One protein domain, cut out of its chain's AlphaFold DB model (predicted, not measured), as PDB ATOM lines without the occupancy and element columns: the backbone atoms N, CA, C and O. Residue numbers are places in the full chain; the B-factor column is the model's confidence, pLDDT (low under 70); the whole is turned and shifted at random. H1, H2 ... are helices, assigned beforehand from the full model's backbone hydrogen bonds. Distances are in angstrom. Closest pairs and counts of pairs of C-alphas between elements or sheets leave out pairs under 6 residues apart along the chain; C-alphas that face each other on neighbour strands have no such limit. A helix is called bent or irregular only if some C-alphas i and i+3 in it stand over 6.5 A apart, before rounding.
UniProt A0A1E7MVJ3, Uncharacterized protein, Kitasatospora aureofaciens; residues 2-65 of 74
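This is residues 2 to 65 of the 74 residues of an uncharacterized protein of Kitasatospora aureofaciens (UniProt A0A1E7MVJ3). Two long helices, H1 and H2, make a flat, open V with unequal arms: they come near each other only at the point, where residues 25 to 28 turn the chain, and the space between the arms is empty. H2 is the longer arm; residues 2 to 18 of H1 and residues 31 to 64 of H2 stick out from the point. The printed part has 64 residues with two named helices, H1 then H2, and no named strand, and its class is all helix. It is extended, with a radius of gyration of the C-alphas of 20.1 A, and spans 62 by 38 by 7 A.

H1 is residues 2 to 24, from C-alpha 2 at (154.055, 167.114, 134.516) to C-alpha 24 at (139.669, 184.307, 158.390), 32.7 A. H2 is residues 29 to 64, 52.8 A from first to last C-alpha, and ends with C-alpha 64 at (121.311, 129.276, 137.474). Neither helix is bent.

H1 and H2 are close but not clearly touching, with 1 pair of C-alphas within 8 A: those of Trp 22 and Trp 30, 7.9 A apart. Their lines stand at a steep tilt of 45 degrees, and they run opposite ways. Their centres are 28.0 A apart. In H1 and H2, every O i to N i+4 pair is within hydrogen-bond range.

The two C-alphas farthest apart, those of Glu 24 and Lys 65, are 63.0 A apart. The printed part has no cut, and the link from H1 to H2, 4 residues, is tight. The mean pLDDT of the printed part is 75.0; residues 19 to 30, 32, 53 to 55 and 57 to 65 are under 70.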
ATOM      1  N   VAL A   2     153.998 165.739 133.968       88.12
ATOM      2  CA  VAL A   2     154.055 167.114 134.516       88.12
ATOM      3  C   VAL A   2     152.693 167.823 134.553       88.12
ATOM      4  O   VAL A   2     152.367 168.447 135.554       88.12
ATOM      5  N   GLY A   3     151.848 167.656 133.528       93.06
ATOM      6  CA  GLY A   3     150.502 168.248 133.518       93.06
ATOM      7  C   GLY A   3     149.596 167.753 134.655       93.06
ATOM      8  O   GLY A   3     148.928 168.555 135.294       93.06
ATOM      9  N   ALA A   4     149.627 166.453 134.971       92.19
ATOM     10  CA  ALA A   4     148.858 165.895 136.086       92.19
ATOM     11  C   ALA A   4     149.381 166.394 137.441       92.19
ATOM     12  O   ALA A   4     148.595 166.662 138.344       92.19
ATOM     13  N   VAL A   5     150.701 166.574 137.557       93.94
ATOM     14  CA  VAL A   5     151.330 167.153 138.749       93.94
ATOM     15  C   VAL A   5     150.922 168.619 138.919       93.94
ATOM     16  O   VAL A   5     150.510 168.991 140.011       93.94
ATOM     17  N   LEU A   6     150.941 169.435 137.855       92.94
ATOM     18  CA  LEU A   6     150.474 170.829 137.914       92.94
ATOM     19  C   LEU A   6     149.008 170.921 138.338       92.94
ATOM     20  O   LEU A   6     148.672 171.741 139.187       92.94
ATOM     21  N   VAL A   7     148.144 170.072 137.776       95.69
ATOM     22  CA  VAL A   7     146.723 170.030 138.145       95.69
ATOM     23  C   VAL A   7     146.555 169.607 139.604       95.69
ATOM     24  O   VAL A   7     145.806 170.249 140.335       95.69
ATOM     25  N   GLY A   8     147.285 168.585 140.059       94.25
ATOM     26  CA  GLY A   8     147.257 168.143 141.454       94.25
ATOM     27  C   GLY A   8     147.694 169.239 142.427       94.25
ATOM     28  O   GLY A   8     147.004 169.496 143.412       94.25
ATOM     29  N   VAL A   9     148.791 169.937 142.122       93.25
ATOM     30  CA  VAL A   9     149.283 171.065 142.926       93.25
ATOM     31  C   VAL A   9     148.283 172.220 142.911       93.25
ATOM     32  O   VAL A   9     147.989 172.770 143.967       93.25
ATOM     33  N   LEU A  10     147.705 172.560 141.756       90.94
ATOM     34  CA  LEU A  10     146.717 173.633 141.645       90.94
ATOM     35  C   LEU A  10     145.467 173.341 142.487       90.94
ATOM     36  O   LEU A  10     144.997 174.216 143.210       90.94
ATOM     37  N   VAL A  11     144.961 172.106 142.447       92.81
ATOM     38  CA  VAL A  11     143.828 171.669 143.279       92.81
ATOM     39  C   VAL A  11     144.188 171.723 144.763       92.81
ATOM     40  O   VAL A  11     143.391 172.213 145.560       92.81
ATOM     41  N   LEU A  12     145.391 171.278 145.137       86.31
ATOM     42  CA  LEU A  12     145.857 171.304 146.524       86.31
ATOM     43  C   LEU A  12     145.989 172.739 147.055       86.31
ATOM     44  O   LEU A  12     145.577 173.022 148.177       86.31
ATOM     45  N   VAL A  13     146.503 173.657 146.231       89.12
ATOM     46  CA  VAL A  13     146.618 175.082 146.559       89.12
ATOM     47  C   VAL A  13     145.242 175.729 146.664       89.12
ATOM     48  O   VAL A  13     144.999 176.435 147.634       89.12
ATOM     49  N   LEU A  14     144.314 175.478 145.737       86.12
ATOM     50  CA  LEU A  14     142.951 176.019 145.819       86.12
ATOM     51  C   LEU A  14     142.198 175.484 147.045       86.12
ATOM     52  O   LEU A  14     141.494 176.246 147.708       86.12
ATOM     53  N   ALA A  15     142.388 174.207 147.388       81.75
ATOM     54  CA  ALA A  15     141.836 173.611 148.601       81.75
ATOM     55  C   ALA A  15     142.439 174.236 149.873       81.75
ATOM     56  O   ALA A  15     141.698 174.605 150.783       81.75
ATOM     57  N   GLY A  16     143.763 174.416 149.926       77.69
ATOM     58  CA  GLY A  16     144.459 175.022 151.066       77.69
ATOM     59  C   GLY A  16     144.173 176.517 151.224       77.69
ATOM     60  O   GLY A  16     143.842 176.976 152.313       77.69
ATOM     61  N   CYS A  17     144.223 177.275 150.132       74.81
ATOM     62  CA  CYS A  17     143.959 178.712 150.106       74.81
ATOM     63  C   CYS A  17     142.479 179.007 150.393       74.81
ATOM     64  O   CYS A  17     142.160 179.915 151.158       74.81
ATOM     65  N   GLY A  18     141.573 178.166 149.878       70.50
ATOM     66  CA  GLY A  18     140.168 178.175 150.266       70.50
ATOM     67  C   GLY A  18     139.979 177.936 151.766       70.50
ATOM     68  O   GLY A  18     139.214 178.659 152.393       70.50
ATOM     69  N   CYS A  19     140.705 176.983 152.361       63.66
ATOM     70  CA  CYS A  19     140.638 176.687 153.796       63.66
ATOM     71  C   CYS A  19     141.091 177.878 154.663       63.66
ATOM     72  O   CYS A  19     140.428 178.216 155.641       63.66
ATOM     73  N   VAL A  20     142.170 178.561 154.265       66.00
ATOM     74  CA  VAL A  20     142.702 179.728 154.987       66.00
ATOM     75  C   VAL A  20     141.745 180.911 154.890       66.00
ATOM     76  O   VAL A  20     141.290 181.392 155.919       66.00
ATOM     77  N   VAL A  21     141.320 181.301 153.682       66.75
ATOM     78  CA  VAL A  21     140.379 182.423 153.471       66.75
ATOM     79  C   VAL A  21     139.039 182.202 154.189       66.75
ATOM     80  O   VAL A  21     138.359 183.164 154.547       66.75
ATOM     81  N   TRP A  22     138.652 180.947 154.431       59.38
ATOM     82  CA  TRP A  22     137.476 180.593 155.231       59.38
ATOM     83  C   TRP A  22     137.725 180.578 156.741       59.38
ATOM     84  O   TRP A  22     136.793 180.866 157.495       59.38
ATOM     85  N   ALA A  23     138.955 180.308 157.183       59.50
ATOM     86  CA  ALA A  23     139.360 180.464 158.576       59.50
ATOM     87  C   ALA A  23     139.331 181.941 159.002       59.50
ATOM     88  O   ALA A  23     138.913 182.248 160.116       59.50
ATOM     89  N   GLU A  24     139.676 182.863 158.098       60.22
ATOM     90  CA  GLU A  24     139.669 184.307 158.390       60.22
ATOM     91  C   GLU A  24     138.263 184.934 158.275       60.22
ATOM     92  O   GLU A  24     138.010 185.998 158.837       60.22
ATOM     93  N   ARG A  25     137.318 184.285 157.571       58.47
ATOM     94  CA  ARG A  25     135.986 184.846 157.241       58.47
ATOM     95  C   ARG A  25     134.808 184.366 158.096       58.47
ATOM     96  O   ARG A  25     133.676 184.708 157.767       58.47
ATOM     97  N   GLY A  26     135.048 183.609 159.169       59.94
ATOM     98  CA  GLY A  26     134.099 183.328 160.263       59.94
ATOM     99  C   GLY A  26     132.598 183.320 159.915       59.94
ATOM    100  O   GLY A  26     131.912 184.332 160.043       59.94
ATOM    101  N   GLY A  27     132.041 182.154 159.565       58.12
ATOM    102  CA  GLY A  27     130.587 181.983 159.486       58.12
ATOM    103  C   GLY A  27     130.107 180.519 159.457       58.12
ATOM    104  O   GLY A  27     130.726 179.692 158.785       58.12
ATOM    105  N   PRO A  28     128.955 180.186 160.092       59.81
ATOM    106  CA  PRO A  28     128.420 178.820 160.314       59.81
ATOM    107  C   PRO A  28     127.997 178.043 159.045       59.81
ATOM    108  O   PRO A  28     127.337 177.008 159.108       59.81
ATOM    109  N   ARG A  29     128.356 178.550 157.868       62.34
ATOM    110  CA  ARG A  29     127.900 178.092 156.546       62.34
ATOM    111  C   ARG A  29     128.834 177.016 155.984       62.34
ATOM    112  O   ARG A  29     128.386 176.157 155.234       62.34
ATOM    113  N   TRP A  30     130.099 177.003 156.422       64.12
ATOM    114  CA  TRP A  30     131.092 176.009 155.999       64.12
ATOM    115  C   TRP A  30     130.917 174.657 156.675       64.12
ATOM    116  O   TRP A  30     130.984 173.631 156.010       64.12
ATOM    117  N   ALA A  31     130.587 174.644 157.969       70.31
ATOM    118  CA  ALA A  31     130.254 173.409 158.675       70.31
ATOM    119  C   ALA A  31     129.085 172.676 157.995       70.31
ATOM    120  O   ALA A  31     129.082 171.453 157.924       70.31
ATOM    121  N   ARG A  32     128.130 173.420 157.414       69.12
ATOM    122  CA  ARG A  32     127.042 172.843 156.615       69.12
ATOM    123  C   ARG A  32     127.499 172.334 155.252       69.12
ATOM    124  O   ARG A  32     126.996 171.307 154.824       69.12
ATOM    125  N   ALA A  33     128.448 173.000 154.595       72.12
ATOM    126  CA  ALA A  33     129.027 172.509 153.345       72.12
ATOM    127  C   ALA A  33     129.834 171.218 153.565       72.12
ATOM    128  O   ALA A  33     129.664 170.260 152.819       72.12
ATOM    129  N   VAL A  34     130.635 171.151 154.634       71.25
ATOM    130  CA  VAL A  34     131.377 169.943 155.024       71.25
ATOM    131  C   VAL A  34     130.420 168.841 155.470       71.25
ATOM    132  O   VAL A  34     130.563 167.708 155.031       71.25
ATOM    133  N   ALA A  35     129.396 169.156 156.270       76.69
ATOM    134  CA  ALA A  35     128.374 168.181 156.643       76.69
ATOM    135  C   ALA A  35     127.622 167.652 155.414       76.69
ATOM    136  O   ALA A  35     127.422 166.448 155.305       76.69
ATOM    137  N   ALA A  36     127.262 168.516 154.461       78.06
ATOM    138  CA  ALA A  36     126.627 168.110 153.211       78.06
ATOM    139  C   ALA A  36     127.556 167.253 152.344       78.06
ATOM    140  O   ALA A  36     127.106 166.262 151.782       78.06
ATOM    141  N   LEU A  37     128.847 167.585 152.269       82.81
ATOM    142  CA  LEU A  37     129.844 166.796 151.542       82.81
ATOM    143  C   LEU A  37     130.068 165.428 152.187       82.81
ATOM    144  O   LEU A  37     130.081 164.424 151.484       82.81
ATOM    145  N   THR A  38     130.190 165.367 153.513       79.94
ATOM    146  CA  THR A  38     130.335 164.109 154.252       79.94
ATOM    147  C   THR A  38     129.080 163.247 154.123       79.94
ATOM    148  O   THR A  38     129.187 162.047 153.880       79.94
ATOM    149  N   LEU A  39     127.886 163.845 154.217       82.75
ATOM    150  CA  LEU A  39     126.620 163.145 153.990       82.75
ATOM    151  C   LEU A  39     126.508 162.650 152.542       82.75
ATOM    152  O   LEU A  39     126.184 161.488 152.330       82.75
ATOM    153  N   ALA A  40     126.850 163.480 151.554       84.56
ATOM    154  CA  ALA A  40     126.840 163.095 150.143       84.56
ATOM    155  C   ALA A  40     127.842 161.971 149.846       84.56
ATOM    156  O   ALA A  40     127.527 161.039 149.110       84.56
ATOM    157  N   ALA A  41     129.029 162.015 150.453       86.31
ATOM    158  CA  ALA A  41     130.020 160.953 150.347       86.31
ATOM    159  C   ALA A  41     129.512 159.642 150.970       86.31
ATOM    160  O   ALA A  41     129.649 158.582 150.360       86.31
ATOM    161  N   GLY A  42     128.876 159.708 152.144       81.31
ATOM    162  CA  GLY A  42     128.253 158.549 152.789       81.31
ATOM    163  C   GLY A  42     127.126 157.933 151.953       81.31
ATOM    164  O   GLY A  42     127.046 156.709 151.829       81.31
ATOM    165  N   ASP A  43     126.298 158.766 151.321       80.50
ATOM    166  CA  ASP A  43     125.190 158.322 150.469       80.50
ATOM    167  C   ASP A  43     125.677 157.684 149.159       80.50
ATOM    168  O   ASP A  43     125.174 156.642 148.727       80.50
ATOM    169  N   LEU A  44     126.735 158.245 148.564       81.62
ATOM    170  CA  LEU A  44     127.417 157.662 147.407       81.62
ATOM    171  C   LEU A  44     128.017 156.294 147.740       81.62
ATOM    172  O   LEU A  44     127.855 155.347 146.966       81.62
ATOM    173  N   LEU A  45     128.652 156.165 148.906       80.69
ATOM    174  CA  LEU A  45     129.243 154.907 149.358       80.69
ATOM    175  C   LEU A  45     128.165 153.841 149.606       80.69
ATOM    176  O   LEU A  45     128.302 152.694 149.177       80.69
ATOM    177  N   ARG A  46     127.038 154.228 150.217       75.12
ATOM    178  CA  ARG A  46     125.900 153.330 150.462       75.12
ATOM    179  C   ARG A  46     125.193 152.918 149.171       75.12
ATOM    180  O   ARG A  46     124.833 151.752 149.001       75.12
ATOM    181  N   SER A  47     125.047 153.848 148.232       73.94
ATOM    182  CA  SER A  47     124.508 153.581 146.899       73.94
ATOM    183  C   SER A  47     125.401 152.634 146.096       73.94
ATOM    184  O   SER A  47     124.892 151.770 145.376       73.94
ATOM    185  N   ALA A  48     126.724 152.758 146.222       75.62
ATOM    186  CA  ALA A  48     127.678 151.860 145.578       75.62
ATOM    187  C   ALA A  48     127.564 150.429 146.131       75.62
ATOM    188  O   ALA A  48     127.425 149.481 145.354       75.62
ATOM    189  N   GLU A  49     127.508 150.280 147.457       77.12
ATOM    190  CA  GLU A  49     127.317 148.993 148.143       77.12
ATOM    191  C   GLU A  49     125.994 148.320 147.730       77.12
ATOM    192  O   GLU A  49     125.943 147.133 147.389       77.12
ATOM    193  N   GLN A  50     124.902 149.088 147.665       76.81
ATOM    194  CA  GLN A  50     123.586 148.567 147.291       76.81
ATOM    195  C   GLN A  50     123.500 148.161 145.810       76.81
ATOM    196  O   GLN A  50     122.841 147.169 145.472       76.81
ATOM    197  N   ARG A  51     124.192 148.878 144.911       74.25
ATOM    198  CA  ARG A  51     124.322 148.490 143.494       74.25
ATOM    199  C   ARG A  51     125.145 147.216 143.333       74.25
ATOM    200  O   ARG A  51     124.763 146.364 142.527       74.25
ATOM    201  N   ARG A  52     126.209 147.050 144.124       71.75
ATOM    202  CA  ARG A  52     127.048 145.843 144.125       71.75
ATOM    203  C   ARG A  52     126.233 144.599 144.483       71.75
ATOM    204  O   ARG A  52     126.193 143.645 143.710       71.75
ATOM    205  N   ARG A  53     125.435 144.673 145.556       68.25
ATOM    206  CA  ARG A  53     124.556 143.568 145.989       68.25
ATOM    207  C   ARG A  53     123.470 143.208 144.971       68.25
ATOM    208  O   ARG A  53     123.111 142.038 144.835       68.25
ATOM    209  N   ARG A  54     122.921 144.191 144.243       68.69
ATOM    210  CA  ARG A  54     121.944 143.924 143.167       68.69
ATOM    211  C   ARG A  54     122.587 143.240 141.961       68.69
ATOM    212  O   ARG A  54     121.947 142.365 141.381       68.69
ATOM    213  N   ARG A  55     123.822 143.605 141.600       69.88
ATOM    214  CA  ARG A  55     124.582 142.946 140.524       69.88
ATOM    215  C   ARG A  55     124.872 141.484 140.848       69.88
ATOM    216  O   ARG A  55     124.499 140.620 140.062       69.88
ATOM    217  N   GLU A  56     125.388 141.209 142.042       70.88
ATOM    218  CA  GLU A  56     125.714 139.845 142.485       70.88
ATOM    219  C   GLU A  56     124.489 138.914 142.484       70.88
ATOM    220  O   GLU A  56     124.572 137.742 142.115       70.88
ATOM    221  N   ARG A  57     123.309 139.425 142.868       66.06
ATOM    222  CA  ARG A  57     122.069 138.632 142.845       66.06
ATOM    223  C   ARG A  57     121.606 138.325 141.414       66.06
ATOM    224  O   ARG A  57     121.037 137.261 141.179       66.06
ATOM    225  N   ARG A  58     121.851 139.237 140.468       68.06
ATOM    226  CA  ARG A  58     121.497 139.071 139.049       68.06
ATOM    227  C   ARG A  58     122.412 138.066 138.354       68.06
ATOM    228  O   ARG A  58     121.918 137.212 137.631       68.06
ATOM    229  N   GLU A  59     123.712 138.129 138.620       65.69
ATOM    230  CA  GLU A  59     124.702 137.189 138.075       65.69
ATOM    231  C   GLU A  59     124.425 135.754 138.538       65.69
ATOM    232  O   GLU A  59     124.447 134.829 137.732       65.69
ATOM    233  N   ARG A  60     124.021 135.570 139.802       64.00
ATOM    234  CA  ARG A  60     123.613 134.257 140.327       64.00
ATOM    235  C   ARG A  60     122.386 133.674 139.616       64.00
ATOM    236  O   ARG A  60     122.320 132.471 139.397       64.00
ATOM    237  N   TRP A  61     121.425 134.520 139.240       65.00
ATOM    238  CA  TRP A  61     120.239 134.100 138.483       65.00
ATOM    239  C   TRP A  61     120.585 133.728 137.039       65.00
ATOM    240  O   TRP A  61     119.995 132.805 136.495       65.00
ATOM    241  N   LEU A  62     121.551 134.416 136.424       65.50
ATOM    242  CA  LEU A  62     122.020 134.098 135.072       65.50
ATOM    243  C   LEU A  62     122.840 132.803 135.038       65.50
ATOM    244  O   LEU A  62     122.665 132.010 134.123       65.50
ATOM    245  N   LEU A  63     123.652 132.544 136.067       67.62
ATOM    246  CA  LEU A  63     124.374 131.275 136.217       67.62
ATOM    247  C   LEU A  63     123.433 130.090 136.499       67.62
ATOM    248  O   LEU A  63     123.712 128.977 136.071       67.62
ATOM    249  N   GLY A  64     122.304 130.318 137.180       64.62
ATOM    250  CA  GLY A  64     121.311 129.276 137.474       64.62
ATOM    251  C   GLY A  64     120.284 129.010 136.364       64.62
ATOM    252  O   GLY A  64     119.614 127.984 136.402       64.62
ATOM    253  N   LYS A  65     120.140 129.906 135.377       60.84
ATOM    254  CA  LYS A  65     119.110 129.818 134.317       60.84
ATOM    255  C   LYS A  65     119.623 129.205 133.001       60.84
ATOM    256  O   LYS A  65     118.944 129.291 131.986       60.84
TER     257      LYS A  65